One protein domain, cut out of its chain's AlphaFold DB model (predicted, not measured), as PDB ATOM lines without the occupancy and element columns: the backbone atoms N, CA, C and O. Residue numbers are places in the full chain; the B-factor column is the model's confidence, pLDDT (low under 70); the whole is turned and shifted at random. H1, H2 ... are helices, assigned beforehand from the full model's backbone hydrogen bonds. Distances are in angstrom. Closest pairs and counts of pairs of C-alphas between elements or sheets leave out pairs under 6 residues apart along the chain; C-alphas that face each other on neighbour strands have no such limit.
ATOM      1  N   CYS A   2     -66.946  -6.638  -6.027       94.56
ATOM      2  CA  CYS A   2     -67.913  -6.122  -6.999       94.56
ATOM      3  C   CYS A   2     -68.551  -7.309  -7.729       94.56
ATOM      4  O   CYS A   2     -67.988  -8.402  -7.705       94.56
ATOM      5  N   ALA A   3     -69.703  -7.092  -8.356       95.19
ATOM      6  CA  ALA A   3     -70.412  -8.106  -9.123       95.19
ATOM      7  C   ALA A   3     -70.735  -7.570 -10.520       95.19
ATOM      8  O   ALA A   3     -70.976  -6.373 -10.679       95.19
ATOM      9  N   ALA A   4     -70.750  -8.466 -11.502       95.88
ATOM     10  CA  ALA A   4     -71.246  -8.210 -12.844       95.88
ATOM     11  C   ALA A   4     -72.422  -9.158 -13.098       95.88
ATOM     12  O   ALA A   4     -72.295 -10.365 -12.908       95.88
ATOM     13  N   THR A   5     -73.569  -8.605 -13.481       95.94
ATOM     14  CA  THR A   5     -74.722  -9.382 -13.943       95.94
ATOM     15  C   THR A   5     -74.690  -9.424 -15.461       95.94
ATOM     16  O   THR A   5     -74.592  -8.374 -16.093       95.94
ATOM     17  N   CYS A   6     -74.782 -10.619 -16.035       95.19
ATOM     18  CA  CYS A   6     -74.706 -10.833 -17.476       95.19
ATOM     19  C   CYS A   6     -76.003 -11.472 -17.973       95.19
ATOM     20  O   CYS A   6     -76.567 -12.331 -17.295       95.19
ATOM     21  N   VAL A   7     -76.456 -11.050 -19.150       95.94
ATOM     22  CA  VAL A   7     -77.522 -11.692 -19.923       95.94
ATOM     23  C   VAL A   7     -76.940 -12.053 -21.276       95.94
ATOM     24  O   VAL A   7     -76.211 -11.264 -21.877       95.94
ATOM     25  N   PHE A   8     -77.261 -13.260 -21.719       96.25
ATOM     26  CA  PHE A   8     -76.879 -13.803 -23.009       96.25
ATOM     27  C   PHE A   8     -78.164 -14.116 -23.771       96.25
ATOM     28  O   PHE A   8     -79.063 -14.759 -23.230       96.25
ATOM     29  N   GLU A   9     -78.253 -13.653 -25.012       97.00
ATOM     30  CA  GLU A   9     -79.421 -13.823 -25.876       97.00
ATOM     31  C   GLU A   9     -78.948 -14.269 -27.260       97.00
ATOM     32  O   GLU A   9     -77.923 -13.796 -27.752       97.00
ATOM     33  N   GLY A  10     -79.674 -15.204 -27.875       97.88
ATOM     34  CA  GLY A  10     -79.299 -15.830 -29.142       97.88
ATOM     35  C   GLY A  10     -79.802 -17.269 -29.223       97.88
ATOM     36  O   GLY A  10     -80.698 -17.675 -28.478       97.88
ATOM     37  N   THR A  11     -79.220 -18.060 -30.119       98.44
ATOM     38  CA  THR A  11     -79.437 -19.511 -30.139       98.44
ATOM     39  C   THR A  11     -78.794 -20.178 -28.920       98.44
ATOM     40  O   THR A  11     -77.859 -19.653 -28.314       98.44
ATOM     41  N   ALA A  12     -79.268 -21.375 -28.561       98.06
ATOM     42  CA  ALA A  12     -78.713 -22.122 -27.430       98.06
ATOM     43  C   ALA A  12     -77.203 -22.396 -27.580       98.06
ATOM     44  O   ALA A  12     -76.470 -22.375 -26.593       98.06
ATOM     45  N   GLU A  13     -76.734 -22.621 -28.811       98.25
ATOM     46  CA  GLU A  13     -75.318 -22.855 -29.099       98.25
ATOM     47  C   GLU A  13     -74.478 -21.582 -28.920       98.25
ATOM     48  O   GLU A  13     -73.428 -21.629 -28.275       98.25
ATOM     49  N   GLU A  14     -74.953 -20.438 -29.424       98.12
ATOM     50  CA  GLU A  14     -74.282 -19.141 -29.256       98.12
ATOM     51  C   GLU A  14     -74.179 -18.757 -27.780       98.12
ATOM     52  O   GLU A  14     -73.090 -18.436 -27.306       98.12
ATOM     53  N   VAL A  15     -75.285 -18.864 -27.037       98.19
ATOM     54  CA  VAL A  15     -75.327 -18.559 -25.601       98.19
ATOM     55  C   VAL A  15     -74.341 -19.436 -24.830       98.19
ATOM     56  O   VAL A  15     -73.516 -18.913 -24.083       98.19
ATOM     57  N   ALA A  16     -74.354 -20.754 -25.057       97.62
ATOM     58  CA  ALA A  16     -73.445 -21.675 -24.376       97.62
ATOM     59  C   ALA A  16     -71.967 -21.405 -24.712       97.62
ATOM     60  O   ALA A  16     -71.076 -21.650 -23.892       97.62
ATOM     61  N   ASN A  17     -71.679 -20.930 -25.927       97.94
ATOM     62  CA  ASN A  17     -70.325 -20.581 -26.336       97.94
ATOM     63  C   ASN A  17     -69.850 -19.262 -25.706       97.94
ATOM     64  O   ASN A  17     -68.740 -19.212 -25.170       97.94
ATOM     65  N   GLU A  18     -70.680 -18.218 -25.724       97.81
ATOM     66  CA  GLU A  18     -70.341 -16.905 -25.164       97.81
ATOM     67  C   GLU A  18     -70.264 -16.915 -23.632       97.81
ATOM     68  O   GLU A  18     -69.340 -16.331 -23.064       97.81
ATOM     69  N   GLU A  19     -71.143 -17.655 -22.951       96.94
ATOM     70  CA  GLU A  19     -71.071 -17.844 -21.497       96.94
ATOM     71  C   GLU A  19     -69.735 -18.482 -21.088       96.94
ATOM     72  O   GLU A  19     -69.018 -17.963 -20.225       96.94
ATOM     73  N   ARG A  20     -69.335 -19.562 -21.774       96.88
ATOM     74  CA  ARG A  20     -68.058 -20.246 -21.521       96.88
ATOM     75  C   ARG A  20     -66.861 -19.321 -21.739       96.88
ATOM     76  O   ARG A  20     -65.925 -19.333 -20.940       96.88
ATOM     77  N   ARG A  21     -66.880 -18.523 -22.812       97.38
ATOM     78  CA  ARG A  21     -65.820 -17.547 -23.119       97.38
ATOM     79  C   ARG A  21     -65.719 -16.473 -22.042       97.38
ATOM     80  O   ARG A  21     -64.610 -16.168 -21.600       97.38
ATOM     81  N   LEU A  22     -66.851 -15.928 -21.596       96.69
ATOM     82  CA  LEU A  22     -66.865 -14.894 -20.567       96.69
ATOM     83  C   LEU A  22     -66.352 -15.423 -19.223       96.69
ATOM     84  O   LEU A  22     -65.565 -14.740 -18.570       96.69
ATOM     85  N   TYR A  23     -66.746 -16.632 -18.816       95.75
ATOM     86  CA  TYR A  23     -66.268 -17.228 -17.564       95.75
ATOM     87  C   TYR A  23     -64.768 -17.522 -17.595       95.75
ATOM     88  O   TYR A  23     -64.069 -17.145 -16.656       95.75
ATOM     89  N   ALA A  24     -64.249 -18.068 -18.698       96.44
ATOM     90  CA  ALA A  24     -62.808 -18.259 -18.864       96.44
ATOM     91  C   ALA A  24     -62.038 -16.924 -18.805       96.44
ATOM     92  O   ALA A  24     -60.960 -16.838 -18.216       96.44
ATOM     93  N   LEU A  25     -62.595 -15.848 -19.375       97.12
ATOM     94  CA  LEU A  25     -62.014 -14.513 -19.247       97.12
ATOM     95  C   LEU A  25     -62.051 -14.019 -17.795       97.12
ATOM     96  O   LEU A  25     -61.056 -13.483 -17.316       97.12
ATOM     97  N   ALA A  26     -63.173 -14.195 -17.097       96.50
ATOM     98  CA  ALA A  26     -63.340 -13.766 -15.713       96.50
ATOM     99  C   ALA A  26     -62.351 -14.469 -14.766       96.50
ATOM    100  O   ALA A  26     -61.802 -13.816 -13.876       96.50
ATOM    101  N   GLU A  27     -62.061 -15.754 -14.984       95.81
ATOM    102  CA  GLU A  27     -61.061 -16.512 -14.217       95.81
ATOM    103  C   GLU A  27     -59.666 -15.871 -14.275       95.81
ATOM    104  O   GLU A  27     -59.000 -15.761 -13.241       95.81
ATOM    105  N   ASN A  28     -59.259 -15.324 -15.430       97.62
ATOM    106  CA  ASN A  28     -57.985 -14.599 -15.567       97.62
ATOM    107  C   ASN A  28     -57.894 -13.372 -14.639       97.62
ATOM    108  O   ASN A  28     -56.799 -12.946 -14.267       97.62
ATOM    109  N   TYR A  29     -59.040 -12.823 -14.229       96.62
ATOM    110  CA  TYR A  29     -59.155 -11.702 -13.295       96.62
ATOM    111  C   TYR A  29     -59.634 -12.130 -11.899       96.62
ATOM    112  O   TYR A  29     -60.044 -11.282 -11.106       96.62
ATOM    113  N   LYS A  30     -59.542 -13.430 -11.568       96.56
ATOM    114  CA  LYS A  30     -59.979 -14.020 -10.287       96.56
ATOM    115  C   LYS A  30     -61.480 -13.842 -10.018       96.56
ATOM    116  O   LYS A  30     -61.899 -13.720  -8.864       96.56
ATOM    117  N   GLY A  31     -62.280 -13.785 -11.080       96.06
ATOM    118  CA  GLY A  31     -63.735 -13.795 -11.007       96.06
ATOM    119  C   GLY A  31     -64.262 -15.129 -10.482       96.06
ATOM    120  O   GLY A  31     -63.642 -16.173 -10.668       96.06
ATOM    121  N   ILE A  32     -65.414 -15.083  -9.814       95.06
ATOM    122  CA  ILE A  32     -66.112 -16.257  -9.281       95.06
ATOM    123  C   ILE A  32     -67.538 -16.231  -9.826       95.06
ATOM    124  O   ILE A  32     -68.175 -15.173  -9.834       95.06
ATOM    125  N   VAL A  33     -68.042 -17.384 -10.271       94.00
ATOM    126  CA  VAL A  33     -69.414 -17.515 -10.778       94.00
ATOM    127  C   VAL A  33     -70.405 -17.282  -9.638       94.00
ATOM    128  O   VAL A  33     -70.449 -18.031  -8.664       94.00
ATOM    129  N   GLY A  34     -71.203 -16.221  -9.768       92.94
ATOM    130  CA  GLY A  34     -72.179 -15.798  -8.760       92.94
ATOM    131  C   GLY A  34     -73.534 -16.506  -8.835       92.94
ATOM    132  O   GLY A  34     -74.378 -16.261  -7.979       92.94
ATOM    133  N   GLY A  35     -73.760 -17.365  -9.831       93.75
ATOM    134  CA  GLY A  35     -75.023 -18.080 -10.039       93.75
ATOM    135  C   GLY A  35     -76.091 -17.273 -10.791       93.75
ATOM    136  O   GLY A  35     -76.198 -16.053 -10.661       93.75
ATOM    137  N   GLU A  36     -76.906 -17.985 -11.572       94.81
ATOM    138  CA  GLU A  36     -77.915 -17.426 -12.485       94.81
ATOM    139  C   GLU A  36     -79.004 -16.611 -11.764       94.81
ATOM    140  O   GLU A  36     -79.426 -15.561 -12.252       94.81
ATOM    141  N   GLU A  37     -79.432 -17.052 -10.579       95.25
ATOM    142  CA  GLU A  37     -80.503 -16.397  -9.815       95.25
ATOM    143  C   GLU A  37     -80.156 -14.948  -9.443       95.25
ATOM    144  O   GLU A  37     -81.006 -14.060  -9.540       95.25
ATOM    145  N   ASN A  38     -78.889 -14.675  -9.114       93.12
ATOM    146  CA  ASN A  38     -78.415 -13.313  -8.857       93.12
ATOM    147  C   ASN A  38     -78.471 -12.446 -10.124       93.12
ATOM    148  O   ASN A  38     -78.840 -11.271 -10.053       93.12
ATOM    149  N   GLY A  39     -78.158 -13.031 -11.285       92.88
ATOM    150  CA  GLY A  39     -78.307 -12.382 -12.587       92.88
ATOM    151  C   GLY A  39     -79.764 -12.011 -12.857       92.88
ATOM    152  O   GLY A  39     -80.083 -10.829 -13.000       92.88
ATOM    153  N   LYS A  40     -80.670 -12.995 -12.832       93.69
ATOM    154  CA  LYS A  40     -82.115 -12.787 -13.043       93.69
ATOM    155  C   LYS A  40     -82.693 -11.737 -12.100       93.69
ATOM    156  O   LYS A  40     -83.459 -10.876 -12.534       93.69
ATOM    157  N   TYR A  41     -82.335 -11.795 -10.817       92.31
ATOM    158  CA  TYR A  41     -82.805 -10.830  -9.828       92.31
ATOM    159  C   TYR A  41     -82.318  -9.411 -10.145       92.31
ATOM    160  O   TYR A  41     -83.124  -8.481 -10.162       92.31
ATOM    161  N   GLY A  42     -81.031  -9.245 -10.470       90.75
ATOM    162  CA  GLY A  42     -80.456  -7.950 -10.839       90.75
ATOM    163  C   GLY A  42     -81.138  -7.311 -12.052       90.75
ATOM    164  O   GLY A  42     -81.451  -6.121 -12.017       90.75
ATOM    165  N   TYR A  43     -81.442  -8.103 -13.084       92.00
ATOM    166  CA  TYR A  43     -82.177  -7.629 -14.261       92.00
ATOM    167  C   TYR A  43     -83.636  -7.288 -13.956       92.00
ATOM    168  O   TYR A  43     -84.141  -6.288 -14.442       92.00
ATOM    169  N   ARG A  44     -84.333  -8.057 -13.115       90.81
ATOM    170  CA  ARG A  44     -85.706  -7.700 -12.709       90.81
ATOM    171  C   ARG A  44     -85.739  -6.408 -11.895       90.81
ATOM    172  O   ARG A  44     -86.652  -5.599 -12.051       90.81
ATOM    173  N   LEU A  45     -84.729  -6.194 -11.054       92.25
ATOM    174  CA  LEU A  45     -84.637  -5.032 -10.179       92.25
ATOM    175  C   LEU A  45     -84.546  -3.709 -10.960       92.25
ATOM    176  O   LEU A  45     -84.983  -2.683 -10.443       92.25
ATOM    177  N   THR A  46     -84.076  -3.703 -12.216       91.56
ATOM    178  CA  THR A  46     -84.033  -2.474 -13.036       91.56
ATOM    179  C   THR A  46     -85.407  -1.846 -13.232       91.56
ATOM    180  O   THR A  46     -85.507  -0.624 -13.264       91.56
ATOM    181  N   PHE A  47     -86.462  -2.661 -13.303       89.81
ATOM    182  CA  PHE A  47     -87.839  -2.190 -13.457       89.81
ATOM    183  C   PHE A  47     -88.471  -1.750 -12.133       89.81
ATOM    184  O   PHE A  47     -89.452  -1.014 -12.136       89.81
ATOM    185  N   ALA A  48     -87.910  -2.179 -10.998       90.94
ATOM    186  CA  ALA A  48     -88.447  -1.893  -9.672       90.94
ATOM    187  C   ALA A  48     -87.747  -0.719  -8.964       90.94
ATOM    188  O   ALA A  48     -88.358  -0.074  -8.116       90.94
ATOM    189  N   ILE A  49     -86.487  -0.406  -9.305       92.56
ATOM    190  CA  ILE A  49     -85.694   0.631  -8.612       92.56
ATOM    191  C   ILE A  49     -86.384   1.999  -8.606       92.56
ATOM    192  O   ILE A  49     -86.281   2.714  -7.613       92.56
ATOM    193  N   ALA A  50     -87.105   2.362  -9.669       93.81
ATOM    194  CA  ALA A  50     -87.787   3.655  -9.748       93.81
ATOM    195  C   ALA A  50     -88.817   3.853  -8.619       93.81
ATOM    196  O   ALA A  50     -88.904   4.947  -8.068       93.81
ATOM    197  N   TYR A  51     -89.514   2.792  -8.199       94.44
ATOM    198  CA  TYR A  51     -90.508   2.850  -7.119       94.44
ATOM    199  C   TYR A  51     -89.887   3.112  -5.740       94.44
ATOM    200  O   TYR A  51     -90.566   3.588  -4.834       94.44
ATOM    201  N   LEU A  52     -88.585   2.851  -5.567       94.56
ATOM    202  CA  LEU A  52     -87.885   3.170  -4.320       94.56
ATOM    203  C   LEU A  52     -87.750   4.680  -4.096       94.56
ATOM    204  O   LEU A  52     -87.534   5.097  -2.960       94.56
ATOM    205  N   ARG A  53     -87.864   5.496  -5.153       95.50
ATOM    206  CA  ARG A  53     -87.819   6.958  -5.045       95.50
ATOM    207  C   ARG A  53     -89.007   7.482  -4.251       95.50
ATOM    208  O   ARG A  53     -88.799   8.182  -3.266       95.50
ATOM    209  N   ASP A  54     -90.215   7.106  -4.660       96.00
ATOM    210  CA  ASP A  54     -91.450   7.558  -4.019       96.00
ATOM    211  C   ASP A  54     -91.488   7.090  -2.563       96.00
ATOM    212  O   ASP A  54     -91.707   7.896  -1.662       96.00
ATOM    213  N   LEU A  55     -91.120   5.824  -2.322       96.25
ATOM    214  CA  LEU A  55     -90.942   5.297  -0.971       96.25
ATOM    215  C   LEU A  55     -89.934   6.132  -0.168       96.25
ATOM    216  O   LEU A  55     -90.210   6.508   0.961       96.25
ATOM    217  N   GLY A  56     -88.762   6.446  -0.728       96.06
ATOM    218  CA  GLY A  56     -87.752   7.260  -0.050       96.06
ATOM    219  C   GLY A  56     -88.271   8.646   0.342       96.06
ATOM    220  O   GLY A  56     -88.002   9.112   1.451       96.06
ATOM    221  N   MET A  57     -89.063   9.273  -0.529       96.19
ATOM    222  CA  MET A  57     -89.649  10.591  -0.287       96.19
ATOM    223  C   MET A  57     -90.625  10.595   0.894       96.19
ATOM    224  O   MET A  57     -90.635  11.571   1.646       96.19
ATOM    225  N   GLU A  58     -91.367   9.507   1.124       97.75
ATOM    226  CA  GLU A  58     -92.229   9.352   2.310       97.75
ATOM    227  C   GLU A  58     -91.437   9.422   3.630       97.75
ATOM    228  O   GLU A  58     -91.975   9.842   4.654       97.75
ATOM    229  N   TYR A  59     -90.142   9.084   3.603       96.31
ATOM    230  CA  TYR A  59     -89.236   9.126   4.758       96.31
ATOM    231  C   TYR A  59     -88.226  10.285   4.696       96.31
ATOM    232  O   TYR A  59     -87.214  10.266   5.400       96.31
ATOM    233  N   GLY A  60     -88.468  11.300   3.859       94.88
ATOM    234  CA  GLY A  60     -87.593  12.473   3.745       94.88
ATOM    235  C   GLY A  60     -86.234  12.189   3.091       94.88
ATOM    236  O   GLY A  60     -85.295  12.969   3.254       94.88
ATOM    237  N   VAL A  61     -86.111  11.083   2.352       96.00
ATOM    238  CA  VAL A  61     -84.918  10.734   1.578       96.00
ATOM    239  C   VAL A  61     -85.118  11.159   0.128       96.00
ATOM    240  O   VAL A  61     -86.051  10.729  -0.542       96.00
ATOM    241  N   LEU A  62     -84.198  11.978  -0.374       94.81
ATOM    242  CA  LEU A  62     -84.153  12.389  -1.774       94.81
ATOM    243  C   LEU A  62     -82.922  11.784  -2.445       94.81
ATOM    244  O   LEU A  62     -81.839  11.723  -1.860       94.81
ATOM    245  N   GLY A  63     -83.088  11.356  -3.689       95.00
ATOM    246  CA  GLY A  63     -82.026  10.773  -4.493       95.00
ATOM    247  C   GLY A  63     -82.388  10.797  -5.969       95.00
ATOM    248  O   GLY A  63     -83.563  10.809  -6.327       95.00
ATOM    249  N   GLU A  64     -81.367  10.814  -6.818       96.25
ATOM    250  CA  GLU A  64     -81.528  10.833  -8.268       96.25
ATOM    251  C   GLU A  64     -80.420  10.002  -8.923       96.25
ATOM    252  O   GLU A  64     -79.298   9.935  -8.407       96.25
TER     253      GLU A  64
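Overview. This is residues 2 to 64 of the 104 residues of the protein "Alkylglycerone-phosphate synthase" of Oesophagostomum dentatum (UniProt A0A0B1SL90). The longest helix, H1, stands at one end of an open T-like shape, and H2 and H3, one after the other, make an arm leading away from it. In the stretch before H1, residues 2 to 11, residues 6 to 9 pass between H1 and that arm. The printed part has 63 residues with three named helices, H1, H2, H3 in chain order, and no named strand; the class is all helix. It is extended, with a radius of gyration of the C-alphas of 16.6 A, and spans 47 by 28 by 18 A.

Along the chain. H1, residues 12 to 28, measures 25.0 A from C-alpha 12 at (-78.713, -22.122, -27.430) to C-alpha 28. H2, residues 36 to 48, measures 19.0 A. H3, residues 51 to 58, measures 11.6 A and ends at C-alpha 58, (-92.229, 9.352, 2.310).

Arrangement. H1 is apart from H2 and from H3. H2 and H3 meet only through their link, which is tight. In H3 every O i to N i+4 pair is within hydrogen-bond range; in H1 12 of 13 are, in H2 6 of 9.

Size, cuts and confidence. The C-alphas of Glu 13 and Gly 60, the two farthest apart, are 49.8 A apart. The printed part has no cut, neither link is long, and no printed residue is under 70 in pLDDT.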